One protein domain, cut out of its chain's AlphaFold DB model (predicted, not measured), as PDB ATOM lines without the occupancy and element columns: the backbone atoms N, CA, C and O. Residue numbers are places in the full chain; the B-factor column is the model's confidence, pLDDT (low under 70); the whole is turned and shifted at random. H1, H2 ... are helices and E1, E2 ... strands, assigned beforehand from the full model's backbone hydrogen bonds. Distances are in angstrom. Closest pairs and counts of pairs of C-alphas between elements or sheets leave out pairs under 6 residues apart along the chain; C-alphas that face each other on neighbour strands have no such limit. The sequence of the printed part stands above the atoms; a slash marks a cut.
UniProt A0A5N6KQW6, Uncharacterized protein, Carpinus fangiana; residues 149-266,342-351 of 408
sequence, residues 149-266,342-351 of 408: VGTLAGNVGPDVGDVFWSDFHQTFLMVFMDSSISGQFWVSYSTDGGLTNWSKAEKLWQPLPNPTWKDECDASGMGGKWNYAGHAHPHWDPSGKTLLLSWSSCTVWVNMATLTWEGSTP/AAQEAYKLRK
ATOM      1  N   VAL A 149      -6.968 -50.722  -2.916       93.31
ATOM      2  CA  VAL A 149      -7.133 -50.913  -1.472       93.31
ATOM      3  C   VAL A 149      -8.075 -52.085  -1.245       93.31
ATOM      4  O   VAL A 149      -9.118 -52.180  -1.889       93.31
ATOM      5  N   GLY A 150      -7.716 -52.984  -0.331       91.38
ATOM      6  CA  GLY A 150      -8.606 -54.062   0.085       91.38
ATOM      7  C   GLY A 150      -9.745 -53.527   0.953       91.38
ATOM      8  O   GLY A 150      -9.503 -52.835   1.940       91.38
ATOM      9  N   THR A 151     -10.980 -53.870   0.605       85.81
ATOM     10  CA  THR A 151     -12.187 -53.585   1.392       85.81
ATOM     11  C   THR A 151     -12.956 -54.876   1.662       85.81
ATOM     12  O   THR A 151     -12.648 -55.928   1.098       85.81
ATOM     13  N   LEU A 152     -14.008 -54.803   2.482       83.81
ATOM     14  CA  LEU A 152     -14.925 -55.932   2.685       83.81
ATOM     15  C   LEU A 152     -15.632 -56.368   1.388       83.81
ATOM     16  O   LEU A 152     -15.995 -57.532   1.260       83.81
ATOM     17  N   ALA A 153     -15.801 -55.456   0.425       83.50
ATOM     18  CA  ALA A 153     -16.410 -55.724  -0.879       83.50
ATOM     19  C   ALA A 153     -15.383 -56.139  -1.955       83.50
ATOM     20  O   ALA A 153     -15.737 -56.283  -3.124       83.50
ATOM     21  N   GLY A 154     -14.115 -56.331  -1.577       89.06
ATOM     22  CA  GLY A 154     -13.010 -56.618  -2.490       89.06
ATOM     23  C   GLY A 154     -12.091 -55.419  -2.711       89.06
ATOM     24  O   GLY A 154     -12.096 -54.454  -1.945       89.06
ATOM     25  N   ASN A 155     -11.255 -55.499  -3.742       90.50
ATOM     26  CA  ASN A 155     -10.295 -54.446  -4.055       90.50
ATOM     27  C   ASN A 155     -10.978 -53.284  -4.777       90.50
ATOM     28  O   ASN A 155     -11.653 -53.489  -5.785       90.50
ATOM     29  N   VAL A 156     -10.748 -52.074  -4.279       90.69
ATOM     30  CA  VAL A 156     -11.244 -50.829  -4.869       90.69
ATOM     31  C   VAL A 156     -10.081 -49.994  -5.397       90.69
ATOM     32  O   VAL A 156      -8.990 -50.010  -4.823       90.69
ATOM     33  N   GLY A 157     -10.303 -49.298  -6.511       93.81
ATOM     34  CA  GLY A 157      -9.316 -48.417  -7.137       93.81
ATOM     35  C   GLY A 157      -9.482 -46.958  -6.701       93.81
ATOM     36  O   GLY A 157     -10.271 -46.664  -5.792       93.81
ATOM     37  N   PRO A 158      -8.781 -46.029  -7.371       95.50
ATOM     38  CA  PRO A 158      -9.106 -44.606  -7.292       95.50
ATOM     39  C   PRO A 158     -10.576 -44.379  -7.699       95.50
ATOM     40  O   PRO A 158     -11.154 -45.195  -8.417       95.50
ATOM     41  N   ASP A 159     -11.197 -43.292  -7.273       91.94
ATOM     42  CA  ASP A 159     -12.559 -42.932  -7.690       91.94
ATOM     43  C   ASP A 159     -12.539 -41.614  -8.463       91.94
ATOM     44  O   ASP A 159     -12.519 -41.593  -9.696       91.94
ATOM     45  N   VAL A 160     -12.418 -40.526  -7.712       93.19
ATOM     46  CA  VAL A 160     -12.367 -39.141  -8.175       93.19
ATOM     47  C   VAL A 160     -11.067 -38.499  -7.715       93.19
ATOM     48  O   VAL A 160     -10.496 -38.906  -6.698       93.19
ATOM     49  N   GLY A 161     -10.568 -37.519  -8.458       95.12
ATOM     50  CA  GLY A 161      -9.316 -36.874  -8.097       95.12
ATOM     51  C   GLY A 161      -8.900 -35.774  -9.049       95.12
ATOM     52  O   GLY A 161      -9.668 -35.313  -9.884       95.12
ATOM     53  N   ASP A 162      -7.653 -35.351  -8.897       97.00
ATOM     54  CA  ASP A 162      -7.071 -34.246  -9.633       97.00
ATOM     55  C   ASP A 162      -5.572 -34.486  -9.816       97.00
ATOM     56  O   ASP A 162      -4.863 -34.920  -8.902       97.00
ATOM     57  N   VAL A 163      -5.079 -34.173 -11.011       96.94
ATOM     58  CA  VAL A 163      -3.655 -34.137 -11.332       96.94
ATOM     59  C   VAL A 163      -3.270 -32.706 -11.663       96.94
ATOM     60  O   VAL A 163      -3.871 -32.068 -12.529       96.94
ATOM     61  N   PHE A 164      -2.250 -32.193 -10.983       95.19
ATOM     62  CA  PHE A 164      -1.808 -30.812 -11.132       95.19
ATOM     63  C   PHE A 164      -0.310 -30.672 -10.886       95.19
ATOM     64  O   PHE A 164       0.318 -31.495 -10.226       95.19
ATOM     65  N   TRP A 165       0.278 -29.611 -11.428       93.31
ATOM     66  CA  TRP A 165       1.642 -29.229 -11.086       93.31
ATOM     67  C   TRP A 165       1.657 -28.473  -9.759       93.31
ATOM     68  O   TRP A 165       0.888 -27.531  -9.584       93.31
ATOM     69  N   SER A 166       2.536 -28.864  -8.838       93.19
ATOM     70  CA  SER A 166       2.783 -28.120  -7.607       93.19
ATOM     71  C   SER A 166       4.067 -27.311  -7.737       93.19
ATOM     72  O   SER A 166       5.156 -27.880  -7.797       93.19
ATOM     73  N   ASP A 167       3.960 -25.983  -7.713       88.69
ATOM     74  CA  ASP A 167       5.133 -25.100  -7.692       88.69
ATOM     75  C   ASP A 167       5.915 -25.192  -6.379       88.69
ATOM     76  O   ASP A 167       7.124 -24.980  -6.353       88.69
ATOM     77  N   PHE A 168       5.264 -25.541  -5.273       89.94
ATOM     78  CA  PHE A 168       5.967 -25.722  -4.007       89.94
ATOM     79  C   PHE A 168       6.844 -26.982  -4.031       89.94
ATOM     80  O   PHE A 168       8.026 -26.919  -3.692       89.94
ATOM     81  N   HIS A 169       6.287 -28.103  -4.500       88.81
ATOM     82  CA  HIS A 169       6.992 -29.390  -4.561       88.81
ATOM     83  C   HIS A 169       7.784 -29.600  -5.846       88.81
ATOM     84  O   HIS A 169       8.530 -30.566  -5.928       88.81
ATOM     85  N   GLN A 170       7.630 -28.725  -6.841       90.31
ATOM     86  CA  GLN A 170       8.326 -28.781  -8.129       90.31
ATOM     87  C   GLN A 170       8.142 -30.122  -8.870       90.31
ATOM     88  O   GLN A 170       9.051 -30.635  -9.523       90.31
ATOM     89  N   THR A 171       6.943 -30.698  -8.764       92.94
ATOM     90  CA  THR A 171       6.546 -31.942  -9.434       92.94
ATOM     91  C   THR A 171       5.034 -31.972  -9.680       92.94
ATOM     92  O   THR A 171       4.283 -31.159  -9.134       92.94
ATOM     93  N   PHE A 172       4.570 -32.907 -10.511       95.06
ATOM     94  CA  PHE A 172       3.145 -33.208 -10.610       95.06
ATOM     95  C   PHE A 172       2.688 -34.003  -9.392       95.06
ATOM     96  O   PHE A 172       3.333 -34.977  -9.005       95.06
ATOM     97  N   LEU A 173       1.552 -33.607  -8.830       97.00
ATOM     98  CA  LEU A 173       0.834 -34.345  -7.805       97.00
ATOM     99  C   LEU A 173      -0.440 -34.928  -8.403       97.00
ATOM    100  O   LEU A 173      -1.107 -34.290  -9.217       97.00
ATOM    101  N   MET A 174      -0.770 -36.135  -7.967       98.12
ATOM    102  CA  MET A 174      -2.048 -36.788  -8.192       98.12
ATOM    103  C   MET A 174      -2.683 -36.994  -6.826       98.12
ATOM    104  O   MET A 174      -2.156 -37.751  -6.010       98.12
ATOM    105  N   VAL A 175      -3.791 -36.305  -6.577       97.88
ATOM    106  CA  VAL A 175      -4.567 -36.424  -5.341       97.88
ATOM    107  C   VAL A 175      -5.918 -37.016  -5.694       97.88
ATOM    108  O   VAL A 175      -6.578 -36.528  -6.601       97.88
ATOM    109  N   PHE A 176      -6.327 -38.079  -5.014       97.25
ATOM    110  CA  PHE A 176      -7.576 -38.770  -5.333       97.25
ATOM    111  C   PHE A 176      -8.198 -39.401  -4.096       97.25
ATOM    112  O   PHE A 176      -7.490 -39.772  -3.163       97.25
ATOM    113  N   MET A 177      -9.516 -39.553  -4.100       95.50
ATOM    114  CA  MET A 177     -10.215 -40.414  -3.151       95.50
ATOM    115  C   MET A 177     -10.244 -41.852  -3.672       95.50
ATOM    116  O   MET A 177     -10.352 -42.076  -4.878       95.50
ATOM    117  N   ASP A 178     -10.140 -42.836  -2.778       92.69
ATOM    118  CA  ASP A 178     -10.509 -44.209  -3.135       92.69
ATOM    119  C   ASP A 178     -12.035 -44.386  -3.181       92.69
ATOM    120  O   ASP A 178     -12.787 -43.600  -2.608       92.69
ATOM    121  N   SER A 179     -12.498 -45.436  -3.862       85.00
ATOM    122  CA  SER A 179     -13.932 -45.763  -3.980       85.00
ATOM    123  C   SER A 179     -14.498 -46.489  -2.748       85.00
ATOM    124  O   SER A 179     -15.569 -47.096  -2.811       85.00
ATOM    125  N   SER A 180     -13.793 -46.471  -1.609       83.88
ATOM    126  CA  SER A 180     -14.316 -47.037  -0.365       83.88
ATOM    127  C   SER A 180     -15.273 -46.066   0.329       83.88
ATOM    128  O   SER A 180     -15.190 -44.851   0.177       83.88
ATOM    129  N   ILE A 181     -16.123 -46.597   1.213       78.12
ATOM    130  CA  ILE A 181     -17.038 -45.794   2.044       78.12
ATOM    131  C   ILE A 181     -16.329 -44.746   2.917       78.12
ATOM    132  O   ILE A 181     -16.955 -43.778   3.349       78.12
ATOM    133  N   SER A 182     -15.040 -44.950   3.207       77.81
ATOM    134  CA  SER A 182     -14.269 -44.049   4.063       77.81
ATOM    135  C   SER A 182     -13.894 -42.754   3.348       77.81
ATOM    136  O   SER A 182     -13.750 -41.717   3.994       77.81
ATOM    137  N   GLY A 183     -13.773 -42.813   2.019       84.75
ATOM    138  CA  GLY A 183     -13.348 -41.700   1.191       84.75
ATOM    139  C   GLY A 183     -11.951 -41.180   1.527       84.75
ATOM    140  O   GLY A 183     -11.728 -39.972   1.548       84.75
ATOM    141  N   GLN A 184     -11.019 -42.076   1.849       92.94
ATOM    142  CA  GLN A 184      -9.629 -41.717   2.119       92.94
ATOM    143  C   GLN A 184      -9.027 -41.010   0.896       92.94
ATOM    144  O   GLN A 184      -9.028 -41.559  -0.206       92.94
ATOM    145  N   PHE A 185      -8.461 -39.821   1.109       96.25
ATOM    146  CA  PHE A 185      -7.616 -39.152   0.128       96.25
ATOM    147  C   PHE A 185      -6.220 -39.760   0.135       96.25
ATOM    148  O   PHE A 185      -5.606 -39.962   1.191       96.25
ATOM    149  N   TRP A 186      -5.705 -39.972  -1.061       97.50
ATOM    150  CA  TRP A 186      -4.376 -40.464  -1.359       97.50
ATOM    151  C   TRP A 186      -3.613 -39.420  -2.164       97.50
ATOM    152  O   TRP A 186      -4.212 -38.615  -2.879       97.50
ATOM    153  N   VAL A 187      -2.290 -39.447  -2.057       97.94
ATOM    154  CA  VAL A 187      -1.384 -38.635  -2.867       97.94
ATOM    155  C   VAL A 187      -0.318 -39.516  -3.501       97.94
ATOM    156  O   VAL A 187       0.227 -40.414  -2.866       97.94
ATOM    157  N   SER A 188      -0.012 -39.253  -4.762       98.06
ATOM    158  CA  SER A 188       1.176 -39.743  -5.455       98.06
ATOM    159  C   SER A 188       1.830 -38.568  -6.180       98.06
ATOM    160  O   SER A 188       1.173 -37.566  -6.474       98.06
ATOM    161  N   TYR A 189       3.124 -38.667  -6.459       96.69
ATOM    162  CA  TYR A 189       3.873 -37.630  -7.156       96.69
ATOM    163  C   TYR A 189       4.656 -38.202  -8.328       96.69
ATOM    164  O   TYR A 189       5.067 -39.364  -8.315       96.69
ATOM    165  N   SER A 190       4.891 -37.375  -9.340       95.69
ATOM    166  CA  SER A 190       5.744 -37.749 -10.459       95.69
ATOM    167  C   SER A 190       7.201 -37.866 -10.013       95.69
ATOM    168  O   SER A 190       7.763 -36.943  -9.414       95.69
ATOM    169  N   THR A 191       7.826 -39.005 -10.311       93.88
ATOM    170  CA  THR A 191       9.216 -39.295  -9.920       93.88
ATOM    171  C   THR A 191      10.245 -38.801 -10.931       93.88
ATOM    172  O   THR A 191      11.440 -38.868 -10.665       93.88
ATOM    173  N   ASP A 192       9.811 -38.339 -12.099       89.50
ATOM    174  CA  ASP A 192      10.680 -37.847 -13.175       89.50
ATOM    175  C   ASP A 192      10.220 -36.497 -13.754       89.50
ATOM    176  O   ASP A 192      10.827 -35.975 -14.688       89.50
ATOM    177  N   GLY A 193       9.147 -35.917 -13.209       88.00
ATOM    178  CA  GLY A 193       8.501 -34.715 -13.735       88.00
ATOM    179  C   GLY A 193       7.560 -34.955 -14.912       88.00
ATOM    180  O   GLY A 193       6.898 -34.015 -15.347       88.00
ATOM    181  N   GLY A 194       7.495 -36.178 -15.438       91.94
ATOM    182  CA  GLY A 194       6.556 -36.597 -16.469       91.94
ATOM    183  C   GLY A 194       5.238 -37.109 -15.887       91.94
ATOM    184  O   GLY A 194       5.022 -37.131 -14.681       91.94
ATOM    185  N   LEU A 195       4.329 -37.546 -16.757       95.75
ATOM    186  CA  LEU A 195       3.006 -38.051 -16.354       95.75
ATOM    187  C   LEU A 195       2.900 -39.582 -16.412       95.75
ATOM    188  O   LEU A 195       1.818 -40.132 -16.213       95.75
ATOM    189  N   THR A 196       4.003 -40.274 -16.707       96.19
ATOM    190  CA  THR A 196       4.025 -41.732 -16.927       96.19
ATOM    191  C   THR A 196       4.646 -42.521 -15.777       96.19
ATOM    192  O   THR A 196       4.345 -43.704 -15.656       96.19
ATOM    193  N   ASN A 197       5.436 -41.876 -14.908       95.06
ATOM    194  CA  ASN A 197       6.093 -42.501 -13.762       95.06
ATOM    195  C   ASN A 197       5.662 -41.825 -12.455       95.06
ATOM    196  O   ASN A 197       5.918 -40.641 -12.240       95.06
ATOM    197  N   TRP A 198       5.012 -42.597 -11.586       97.31
ATOM    198  CA  TRP A 198       4.409 -42.116 -10.346       97.31
ATOM    199  C   TRP A 198       4.962 -42.860  -9.133       97.31
ATOM    200  O   TRP A 198       5.259 -44.056  -9.196       97.31
ATOM    201  N   SER A 199       5.073 -42.160  -8.005       97.12
ATOM    202  CA  SER A 199       5.408 -42.766  -6.722       97.12
ATOM    203  C   SER A 199       4.318 -43.752  -6.298       97.12
ATOM    204  O   SER A 199       3.168 -43.690  -6.751       97.12
ATOM    205  N   LYS A 200       4.634 -44.623  -5.336       96.62
ATOM    206  CA  LYS A 200       3.581 -45.319  -4.593       96.62
ATOM    207  C   LYS A 200       2.629 -44.278  -3.991       96.62
ATOM    208  O   LYS A 200       3.087 -43.248  -3.498       96.62
ATOM    209  N   ALA A 201       1.326 -44.545  -4.057       97.56
ATOM    210  CA  ALA A 201       0.339 -43.688  -3.418       97.56
ATOM    211  C   ALA A 201       0.400 -43.835  -1.891       97.56
ATOM    212  O   ALA A 201       0.488 -44.948  -1.360       97.56
ATOM    213  N   GLU A 202       0.311 -42.708  -1.200       95.88
ATOM    214  CA  GLU A 202       0.344 -42.603   0.254       95.88
ATOM    215  C   GLU A 202      -0.942 -41.965   0.769       95.88
ATOM    216  O   GLU A 202      -1.608 -41.214   0.057       95.88
ATOM    217  N   LYS A 203      -1.320 -42.289   2.006       94.69
ATOM    218  CA  LYS A 203      -2.492 -41.684   2.641       94.69
ATOM    219  C   LYS A 203      -2.207 -40.208   2.883       94.69
ATOM    220  O   LYS A 203      -1.232 -39.874   3.545       94.69
ATOM    221  N   LEU A 204      -3.073 -39.345   2.366       94.38
ATOM    222  CA  LEU A 204      -2.956 -37.900   2.526       94.38
ATOM    223  C   LEU A 204      -3.843 -37.405   3.666       94.38
ATOM    224  O   LEU A 204      -3.379 -36.777   4.613       94.38
ATOM    225  N   TRP A 205      -5.139 -37.685   3.563       92.56
ATOM    226  CA  TRP A 205      -6.136 -37.201   4.506       92.56
ATOM    227  C   TRP A 205      -7.325 -38.142   4.538       92.56
ATOM    228  O   TRP A 205      -7.819 -38.560   3.495       92.56
ATOM    229  N   GLN A 206      -7.803 -38.475   5.727       90.38
ATOM    230  CA  GLN A 206      -9.034 -39.234   5.866       90.38
ATOM    231  C   GLN A 206     -10.114 -38.284   6.370       90.38
ATOM    232  O   GLN A 206      -9.950 -37.738   7.465       90.38
ATOM    233  N   PRO A 207     -11.214 -38.086   5.625       85.44
ATOM    234  CA  PRO A 207     -12.401 -37.469   6.186       85.44
ATOM    235  C   PRO A 207     -12.792 -38.274   7.423       85.44
ATOM    236  O   PRO A 207     -13.106 -39.463   7.330       85.44
ATOM    237  N   LEU A 208     -12.650 -37.665   8.598       70.44
ATOM    238  CA  LEU A 208     -12.859 -38.400   9.831       70.44
ATOM    239  C   LEU A 208     -14.301 -38.892   9.898       70.44
ATOM    240  O   LEU A 208     -15.232 -38.149   9.576       70.44
ATOM    241  N   PRO A 209     -14.472 -40.074  10.494       60.34
ATOM    242  CA  PRO A 209     -15.619 -40.411  11.296       60.34
ATOM    243  C   PRO A 209     -15.905 -39.443  12.449       60.34
ATOM    244  O   PRO A 209     -15.967 -39.882  13.592       60.34
ATOM    245  N   ASN A 210     -15.976 -38.130  12.230       52.44
ATOM    246  CA  ASN A 210     -16.160 -37.184  13.329       52.44
ATOM    247  C   ASN A 210     -17.512 -37.475  13.974       52.44
ATOM    248  O   ASN A 210     -18.459 -37.196  13.280       52.44
ATOM    249  N   PRO A 211     -17.667 -37.939  15.226       55.66
ATOM    250  CA  PRO A 211     -18.953 -38.345  15.813       55.66
ATOM    251  C   PRO A 211     -20.159 -37.426  15.518       55.66
ATOM    252  O   PRO A 211     -21.259 -37.948  15.357       55.66
ATOM    253  N   THR A 212     -19.968 -36.117  15.311       56.66
ATOM    254  CA  THR A 212     -21.023 -35.200  14.831       56.66
ATOM    255  C   THR A 212     -21.558 -35.513  13.425       56.66
ATOM    256  O   THR A 212     -22.732 -35.294  13.162       56.66
ATOM    257  N   TRP A 213     -20.757 -36.103  12.537       63.34
ATOM    258  CA  TRP A 213     -21.134 -36.621  11.215       63.34
ATOM    259  C   TRP A 213     -22.304 -37.594  11.278       63.34
ATOM    260  O   TRP A 213     -23.109 -37.684  10.361       63.34
ATOM    261  N   LYS A 214     -22.393 -38.345  12.376       64.00
ATOM    262  CA  LYS A 214     -23.393 -39.366  12.590       64.00
ATOM    263  C   LYS A 214     -24.690 -38.647  12.891       64.00
ATOM    264  O   LYS A 214     -25.696 -39.013  12.310       64.00
ATOM    265  N   ASP A 215     -24.636 -37.605  13.710       70.69
ATOM    266  CA  ASP A 215     -25.792 -36.782  14.034       70.69
ATOM    267  C   ASP A 215     -26.249 -35.964  12.817       70.69
ATOM    268  O   ASP A 215     -27.443 -35.904  12.558       70.69
ATOM    269  N   GLU A 216     -25.336 -35.420  12.008       70.81
ATOM    270  CA  GLU A 216     -25.657 -34.695  10.766       70.81
ATOM    271  C   GLU A 216     -26.227 -35.611   9.671       70.81
ATOM    272  O   GLU A 216     -27.241 -35.281   9.050       70.81
ATOM    273  N   CYS A 217     -25.606 -36.773   9.437       73.44
ATOM    274  CA  CYS A 217     -26.121 -37.777   8.506       73.44
ATOM    275  C   CYS A 217     -27.472 -38.320   8.998       73.44
ATOM    276  O   CYS A 217     -28.416 -38.393   8.216       73.44
ATOM    277  N   ASP A 218     -27.590 -38.677  10.283       75.88
ATOM    278  CA  ASP A 218     -28.828 -39.219  10.854       75.88
ATOM    279  C   ASP A 218     -29.949 -38.164  10.844       75.88
ATOM    280  O   ASP A 218     -31.087 -38.492  10.510       75.88
ATOM    281  N   ALA A 219     -29.639 -36.890  11.123       73.62
ATOM    282  CA  ALA A 219     -30.597 -35.784  11.061       73.62
ATOM    283  C   ALA A 219     -31.080 -35.488   9.637       73.62
ATOM    284  O   ALA A 219     -32.219 -35.060   9.460       73.62
ATOM    285  N   SER A 220     -30.250 -35.733   8.617       72.12
ATOM    286  CA  SER A 220     -30.663 -35.554   7.220       72.12
ATOM    287  C   SER A 220     -31.749 -36.548   6.787       72.12
ATOM    288  O   SER A 220     -32.407 -36.332   5.770       72.12
ATOM    289  N   GLY A 221     -31.922 -37.657   7.520       71.44
ATOM    290  CA  GLY A 221     -32.820 -38.753   7.148       71.44
ATOM    291  C   GLY A 221     -32.411 -39.483   5.863       71.44
ATOM    292  O   GLY A 221     -33.078 -40.437   5.460       71.44
ATOM    293  N   MET A 222     -31.319 -39.068   5.217       65.31
ATOM    294  CA  MET A 222     -30.782 -39.698   4.024       65.31
ATOM    295  C   MET A 222     -29.800 -40.778   4.462       65.31
ATOM    296  O   MET A 222     -28.774 -40.500   5.073       65.31
ATOM    297  N   GLY A 223     -30.141 -42.038   4.188       57.56
ATOM    298  CA  GLY A 223     -29.469 -43.227   4.730       57.56
ATOM    299  C   GLY A 223     -28.010 -43.441   4.304       57.56
ATOM    300  O   GLY A 223     -27.478 -44.528   4.519       57.56
ATOM    301  N   GLY A 224     -27.359 -42.447   3.694       65.56
ATOM    302  CA  GLY A 224     -25.985 -42.551   3.241       65.56
ATOM    303  C   GLY A 224     -24.968 -42.043   4.245       65.56
ATOM    304  O   GLY A 224     -24.959 -40.871   4.587       65.56
ATOM    305  N   LYS A 225     -24.070 -42.927   4.689       76.25
ATOM    306  CA  LYS A 225     -22.934 -42.606   5.570       76.25
ATOM    307  C   LYS A 225     -21.616 -42.841   4.839       76.25
ATOM    308  O   LYS A 225     -20.819 -43.686   5.237       76.25
ATOM    309  N   TRP A 226     -21.430 -42.144   3.724       80.69
ATOM    310  CA  TRP A 226     -20.220 -42.231   2.908       80.69
ATOM    311  C   TRP A 226     -19.756 -40.841   2.475       80.69
ATOM    312  O   TRP A 226     -20.550 -39.897   2.394       80.69
ATOM    313  N   ASN A 227     -18.459 -40.741   2.196       86.62
ATOM    314  CA  ASN A 227     -17.836 -39.569   1.595       86.62
ATOM    315  C   ASN A 227     -17.612 -39.830   0.103       86.62
ATOM    316  O   ASN A 227     -17.228 -40.934  -0.270       86.62
ATOM    317  N   TYR A 228     -17.844 -38.832  -0.745       88.00
ATOM    318  CA  TYR A 228     -17.672 -38.949  -2.198       88.00
ATOM    319  C   TYR A 228     -17.343 -37.590  -2.831       88.00
ATOM    320  O   TYR A 228     -17.330 -36.574  -2.135       88.00
ATOM    321  N   ALA A 229     -17.091 -37.567  -4.147       90.06
ATOM    322  CA  ALA A 229     -16.809 -36.341  -4.913       90.06
ATOM    323  C   ALA A 229     -15.654 -35.502  -4.321       90.06
ATOM    324  O   ALA A 229     -15.732 -34.277  -4.206       90.06
ATOM    325  N   GLY A 230     -14.588 -36.187  -3.900       93.12
ATOM    326  CA  GLY A 230     -13.355 -35.577  -3.427       93.12
ATOM    327  C   GLY A 230     -12.599 -34.826  -4.504       93.12
ATOM    328  O   GLY A 230     -12.290 -35.405  -5.540       93.12
ATOM    329  N   HIS A 231     -12.221 -33.586  -4.207       95.81
ATOM    330  CA  HIS A 231     -11.375 -32.774  -5.072       95.81
ATOM    331  C   HIS A 231     -10.292 -32.037  -4.298       95.81
ATOM    332  O   HIS A 231     -10.490 -31.609  -3.158       95.81
ATOM    333  N   ALA A 232      -9.152 -31.869  -4.950       96.12
ATOM    334  CA  ALA A 232      -8.048 -31.028  -4.544       96.12
ATOM    335  C   ALA A 232      -8.087 -29.700  -5.312       96.12
ATOM    336  O   ALA A 232      -8.225 -29.661  -6.532       96.12
ATOM    337  N   HIS A 233      -7.902 -28.595  -4.591       95.19
ATOM    338  CA  HIS A 233      -7.957 -27.231  -5.120       95.19
ATOM    339  C   HIS A 233      -6.577 -26.574  -5.016       95.19
ATOM    340  O   HIS A 233      -6.346 -25.744  -4.133       95.19
ATOM    341  N   PRO A 234      -5.623 -26.937  -5.894       92.50
ATOM    342  CA  PRO A 234      -4.236 -26.475  -5.795       92.50
ATOM    343  C   PRO A 234      -4.071 -24.972  -6.029       92.50
ATOM    344  O   PRO A 234      -3.082 -24.387  -5.609       92.50
ATOM    345  N   HIS A 235      -5.043 -24.335  -6.683       89.62
ATOM    346  CA  HIS A 235      -5.025 -22.903  -6.978       89.62
ATOM    347  C   HIS A 235      -5.599 -22.038  -5.848       89.62
ATOM    348  O   HIS A 235      -5.627 -20.816  -5.980       89.62
ATOM    349  N   TRP A 236      -6.056 -22.648  -4.748       91.12
ATOM    350  CA  TRP A 236      -6.551 -21.917  -3.580       91.12
ATOM    351  C   TRP A 236      -5.456 -21.063  -2.924       91.12
ATOM    352  O   TRP A 236      -5.707 -19.928  -2.524       91.12
ATOM    353  N   ASP A 237      -4.236 -21.597  -2.845       92.00
ATOM    354  CA  ASP A 237      -3.060 -20.905  -2.320       92.00
ATOM    355  C   ASP A 237      -1.996 -20.778  -3.424       92.00
ATOM    356  O   ASP A 237      -1.332 -21.765  -3.749       92.00
ATOM    357  N   PRO A 238      -1.774 -19.569  -3.979       88.94
ATOM    358  CA  PRO A 238      -0.776 -19.340  -5.024       88.94
ATOM    359  C   PRO A 238       0.658 -19.705  -4.628       88.94
ATOM    360  O   PRO A 238       1.503 -19.880  -5.500       88.94
ATOM    361  N   SER A 239       0.966 -19.799  -3.329       88.69
ATOM    362  CA  SER A 239       2.294 -20.221  -2.876       88.69
ATOM    363  C   SER A 239       2.519 -21.731  -2.999       88.69
ATOM    364  O   SER A 239       3.656 -22.190  -2.875       88.69
ATOM    365  N   GLY A 240       1.447 -22.508  -3.189       89.88
ATOM    366  CA  GLY A 240       1.457 -23.969  -3.211       89.88
ATOM    367  C   GLY A 240       1.757 -24.623  -1.858       89.88
ATOM    368  O   GLY A 240       1.823 -25.849  -1.792       89.88
ATOM    369  N   LYS A 241       1.945 -23.838  -0.784       90.81
ATOM    370  CA  LYS A 241       2.225 -24.337   0.574       90.81
ATOM    371  C   LYS A 241       1.014 -24.982   1.224       90.81
ATOM    372  O   LYS A 241       1.170 -25.800   2.126       90.81
ATOM    373  N   THR A 242      -0.165 -24.614   0.754       94.00
ATOM    374  CA  THR A 242      -1.428 -25.105   1.271       94.00
ATOM    375  C   THR A 242      -2.199 -25.813   0.167       94.00
ATOM    376  O   THR A 242      -2.213 -25.368  -0.979       94.00
ATOM    377  N   LEU A 243      -2.866 -26.909   0.514       95.38
ATOM    378  CA  LEU A 243      -3.790 -27.623  -0.351       95.38
ATOM    379  C   LEU A 243      -5.172 -27.643   0.300       95.38
ATOM    380  O   LEU A 243      -5.334 -28.162   1.403       95.38
ATOM    381  N   LEU A 244      -6.171 -27.095  -0.387       96.50
ATOM    382  CA  LEU A 244      -7.566 -27.232   0.015       96.50
ATOM    383  C   LEU A 244      -8.133 -28.519  -0.595       96.50
ATOM    384  O   LEU A 244      -8.040 -28.728  -1.802       96.50
ATOM    385  N   LEU A 245      -8.727 -29.367   0.235       96.00
ATOM    386  CA  LEU A 245      -9.499 -30.538  -0.166       96.00
ATOM    387  C   LEU A 245     -10.982 -30.263   0.074       96.00
ATOM    388  O   LEU A 245     -11.330 -29.668   1.092       96.00
ATOM    389  N   SER A 246     -11.853 -30.732  -0.814       94.88
ATOM    390  CA  SER A 246     -13.306 -30.727  -0.618       94.88
ATOM    391  C   SER A 246     -13.898 -32.101  -0.877       94.88
ATOM    392  O   SER A 246     -13.380 -32.823  -1.719       94.88
ATOM    393  N   TRP A 247     -15.001 -32.440  -0.220       92.81
ATOM    394  CA  TRP A 247     -15.771 -33.657  -0.494       92.81
ATOM    395  C   TRP A 247     -17.229 -33.474  -0.074       92.81
ATOM    396  O   TRP A 247     -17.562 -32.574   0.699       92.81
ATOM    397  N   SER A 248     -18.100 -34.356  -0.548       88.12
ATOM    398  CA  SER A 248     -19.477 -34.458  -0.076       88.12
ATOM    399  C   SER A 248     -19.601 -35.518   1.016       88.12
ATOM    400  O   SER A 248     -19.100 -36.629   0.850       88.12
ATOM    401  N   SER A 249     -20.293 -35.202   2.113       85.19
ATOM    402  CA  SER A 249     -20.696 -36.159   3.149       85.19
ATOM    403  C   SER A 249     -22.218 -36.283   3.218       85.19
ATOM    404  O   SER A 249     -22.969 -35.341   2.942       85.19
ATOM    405  N   CYS A 250     -22.685 -37.482   3.564       77.06
ATOM    406  CA  CYS A 250     -24.100 -37.796   3.773       77.06
ATOM    407  C   CYS A 250     -25.036 -37.455   2.599       77.06
ATOM    408  O   CYS A 250     -26.233 -37.303   2.798       77.06
ATOM    409  N   THR A 251     -24.514 -37.280   1.382       75.38
ATOM    410  CA  THR A 251     -25.245 -36.774   0.198       75.38
ATOM    411  C   THR A 251     -25.770 -35.332   0.266       75.38
ATOM    412  O   THR A 251     -26.382 -34.871  -0.693       75.38
ATOM    413  N   VAL A 252     -25.502 -34.592   1.349       76.75
ATOM    414  CA  VAL A 252     -26.054 -33.235   1.575       76.75
ATOM    415  C   VAL A 252     -25.028 -32.169   1.898       76.75
ATOM    416  O   VAL A 252     -25.254 -31.004   1.582       76.75
ATOM    417  N   TRP A 253     -23.916 -32.534   2.523       83.69
ATOM    418  CA  TRP A 253     -22.980 -31.553   3.049       83.69
ATOM    419  C   TRP A 253     -21.729 -31.510   2.194       83.69
ATOM    420  O   TRP A 253     -21.157 -32.547   1.872       83.69
ATOM    421  N   VAL A 254     -21.279 -30.306   1.849       88.38
ATOM    422  CA  VAL A 254     -19.946 -30.095   1.283       88.38
ATOM    423  C   VAL A 254     -19.016 -29.736   2.429       88.38
ATOM    424  O   VAL A 254     -19.235 -28.749   3.127       88.38
ATOM    425  N   ASN A 255     -17.979 -30.539   2.612       89.75
ATOM    426  CA  ASN A 255     -16.956 -30.343   3.625       89.75
ATOM    427  C   ASN A 255     -15.642 -29.970   2.964       89.75
ATOM    428  O   ASN A 255     -15.406 -30.282   1.795       89.75
ATOM    429  N   MET A 256     -14.779 -29.314   3.734       93.69
ATOM    430  CA  MET A 256     -13.459 -28.917   3.279       93.69
ATOM    431  C   MET A 256     -12.417 -29.119   4.375       93.69
ATOM    432  O   MET A 256     -12.717 -29.004   5.564       93.69
ATOM    433  N   ALA A 257     -11.184 -29.396   3.967       93.06
ATOM    434  CA  ALA A 257     -10.020 -29.452   4.839       93.06
ATOM    435  C   ALA A 257      -8.857 -28.721   4.181       93.06
ATOM    436  O   ALA A 257      -8.630 -28.842   2.980       93.06
ATOM    437  N   THR A 258      -8.100 -27.992   4.988       94.50
ATOM    438  CA  THR A 258      -6.911 -27.272   4.544       94.50
ATOM    439  C   THR A 258      -5.685 -28.004   5.070       94.50
ATOM    440  O   THR A 258      -5.531 -28.155   6.280       94.50
ATOM    441  N   LEU A 259      -4.823 -28.463   4.167       93.31
ATOM    442  CA  LEU A 259      -3.559 -29.115   4.491       93.31
ATOM    443  C   LEU A 259      -2.412 -28.141   4.248       93.31
ATOM    444  O   LEU A 259      -2.345 -27.546   3.178       93.31
ATOM    445  N   THR A 260      -1.493 -28.020   5.198       91.62
ATOM    446  CA  THR A 260      -0.280 -27.207   5.037       91.62
ATOM    447  C   THR A 260       0.925 -28.129   4.950       91.62
ATOM    448  O   THR A 260       1.126 -28.968   5.825       91.62
ATOM    449  N   TRP A 261       1.736 -27.977   3.906       86.38
ATOM    450  CA  TRP A 261       2.973 -28.737   3.757       86.38
ATOM    451  C   TRP A 261       4.039 -28.217   4.726       86.38
ATOM    452  O   TRP A 261       4.318 -27.018   4.774       86.38
ATOM    453  N   GLU A 262       4.677 -29.117   5.471       78.75
ATOM    454  CA  GLU A 262       5.825 -28.765   6.303       78.75
ATOM    455  C   GLU A 262       7.124 -28.816   5.486       78.75
ATOM    456  O   GLU A 262       7.522 -29.861   4.977       78.75
ATOM    457  N   GLY A 263       7.812 -27.679   5.371       66.19
ATOM    458  CA  GLY A 263       9.114 -27.587   4.712       66.19
ATOM    459  C   GLY A 263       9.531 -26.143   4.445       66.19
ATOM    460  O   GLY A 263       8.701 -25.283   4.144       66.19
ATOM    461  N   SER A 264      10.829 -25.851   4.561       45.75
ATOM    462  CA  SER A 264      11.390 -24.610   4.025       45.75
ATOM    463  C   SER A 264      11.228 -24.624   2.508       45.75
ATOM    464  O   SER A 264      11.527 -25.642   1.884       45.75
ATOM    465  N   THR A 265      10.784 -23.508   1.923       50.91
ATOM    466  CA  THR A 265      10.807 -23.292   0.470       50.91
ATOM    467  C   THR A 265      12.136 -23.821  -0.079       50.91
ATOM    468  O   THR A 265      13.170 -23.445   0.486       50.91
ATOM    469  N   PRO A 266      12.154 -24.686  -1.113       50.16
ATOM    470  CA  PRO A 266      13.407 -25.058  -1.755       50.16
ATOM    471  C   PRO A 266      14.162 -23.771  -2.074       50.16
ATOM    472  O   PRO A 266      13.564 -22.842  -2.626       50.16
ATOM    473  N   ALA A 342      12.796 -36.111  -5.919       54.59
ATOM    474  CA  ALA A 342      12.959 -36.141  -7.381       54.59
ATOM    475  C   ALA A 342      12.671 -34.811  -8.122       54.59
ATOM    476  O   ALA A 342      12.770 -34.737  -9.347       54.59
ATOM    477  N   ALA A 343      12.329 -33.741  -7.408       56.25
ATOM    478  CA  ALA A 343      11.723 -32.550  -8.005       56.25
ATOM    479  C   ALA A 343      12.672 -31.617  -8.795       56.25
ATOM    480  O   ALA A 343      12.240 -30.805  -9.617       56.25
ATOM    481  N   GLN A 344      13.988 -31.700  -8.576       55.91
ATOM    482  CA  GLN A 344      14.910 -30.668  -9.071       55.91
ATOM    483  C   GLN A 344      15.197 -30.731 -10.582       55.91
ATOM    484  O   GLN A 344      15.343 -29.682 -11.214       55.91
ATOM    485  N   GLU A 345      15.278 -31.920 -11.186       59.91
ATOM    486  CA  GLU A 345      15.547 -32.056 -12.631       59.91
ATOM    487  C   GLU A 345      14.292 -31.795 -13.480       59.91
ATOM    488  O   GLU A 345      14.364 -31.102 -14.500       59.91
ATOM    489  N   ALA A 346      13.126 -32.238 -13.000       58.38
ATOM    490  CA  ALA A 346      11.816 -31.934 -13.576       58.38
ATOM    491  C   ALA A 346      11.588 -30.420 -13.728       58.38
ATOM    492  O   ALA A 346      11.215 -29.928 -14.799       58.38
ATOM    493  N   TYR A 347      11.900 -29.663 -12.673       63.28
ATOM    494  CA  TYR A 347      11.816 -28.206 -12.682       63.28
ATOM    495  C   TYR A 347      12.712 -27.560 -13.741       63.28
ATOM    496  O   TYR A 347      12.274 -26.660 -14.463       63.28
ATOM    497  N   LYS A 348      13.965 -28.016 -13.874       66.44
ATOM    498  CA  LYS A 348      14.898 -27.477 -14.876       66.44
ATOM    499  C   LYS A 348      14.364 -27.681 -16.291       66.44
ATOM    500  O   LYS A 348      14.465 -26.764 -17.108       66.44
ATOM    501  N   LEU A 349      13.780 -28.847 -16.576       65.06
ATOM    502  CA  LEU A 349      13.185 -29.142 -17.877       65.06
ATOM    503  C   LEU A 349      11.986 -28.223 -18.162       65.06
ATOM    504  O   LEU A 349      11.931 -27.601 -19.224       65.06
ATOM    505  N   ARG A 350      11.083 -28.051 -17.185       65.50
ATOM    506  CA  ARG A 350       9.905 -27.182 -17.325       65.50
ATOM    507  C   ARG A 350      10.273 -25.714 -17.465       65.50
ATOM    508  O   ARG A 350       9.731 -25.037 -18.330       65.50
ATOM    509  N   LYS A 351      11.248 -25.223 -16.699       65.19
ATOM    510  CA  LYS A 351      11.739 -23.843 -16.824       65.19
ATOM    511  C   LYS A 351      12.368 -23.584 -18.195       65.19
ATOM    512  O   LYS A 351      12.165 -22.511 -18.755       65.19
TER     513      LYS A 351
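This is residues 149 to 266 and 342 to 351 of the 408 residues of an uncharacterized protein of Carpinus fangiana (UniProt A0A5N6KQW6). Two strongly twisted sheets stand partly face to face as an elongated sandwich, the four-stranded sheet E3 E4 E5 E6 coming nearest to the three-stranded sheet E7 E8 E9 along E7. A short helix lies toward each end of the long axis, H1 at one and H2 at the other, and the small hairpin E1 and E2 lies beside the four-stranded sheet, near Asp 178. The printed part has 128 residues, with nine named strands and two named helices in the order E1 E2 E3 E4 E5 E6 H1 E7 E8 E9 H2; the sheets are antiparallel and the class is mixed, helices and strands. It is only just compact, close to loose, with a radius of gyration of the C-alphas of 16.4 A and spans of 54 by 32 by 18 A.

E1, residues 149 to 151, begins at C-alpha 149 (-7.133, -50.913, -1.472), and E2 is residues 154 to 156. E3, residues 158 to 166, is 20.3 A long and bends by 54 degrees at residue 161. E4, residues 171 to 178, is 21.9 A long, E5, residues 185 to 189, 13.7 A, and E6, residues 202 to 205, 9.4 A. H1 is residues 212 to 219, 10.3 A. E7, residues 227 to 233, is 17.2 A long, E8, residues 242 to 249, 22.3 A, and E9, residues 253 to 260, 23.2 A, ending at C-alpha 260 (-0.280, -27.207, 5.037). H2, residues 343 to 351, is 12.4 A long and ends at C-alpha 351 (11.739, -23.843, -16.824).

In the hairpin E1 and E2, N 149 and O 156 are 2.9 A apart, within hydrogen-bond range. E3 E4 E5 E6 is a meander, each strand the antiparallel neighbour of the one before, with N 162 and O 175 at 2.8 A, N 174 and O 188 at 2.8 A, and N 187 and O 202 at 2.8 A. E7 E8 E9 is a second meander, with N 231 and O 246 at 2.8 A and N 245 and O 257 at 2.8 A. The two sheets form a sandwich, two sheets face to face, their best planes 20 degrees apart; the closest C-alphas of E3 and E7 are those of Gly 161 and His 231, 5.5 A. H1 only grazes the sheet E7 E8 E9, with residues 213 to 217, and H2 only grazes the sheet E3 E4 E5 E6, with residues 343 to 350. H1 and H2 are apart, and in both every O i to N i+4 pair is within hydrogen-bond range.

The two C-alphas farthest apart, those of Gly 221 and Lys 348, are 53.8 A apart. Residues 267 to 341 are not printed, and C-alphas 266 and 342 are 12.4 A apart across this cut. Of the links that are printed whole, E5 to E6 is long. The pLDDT is under 70 at residues 209 to 214, 222 to 224, 263 to 266 and 342 to 351.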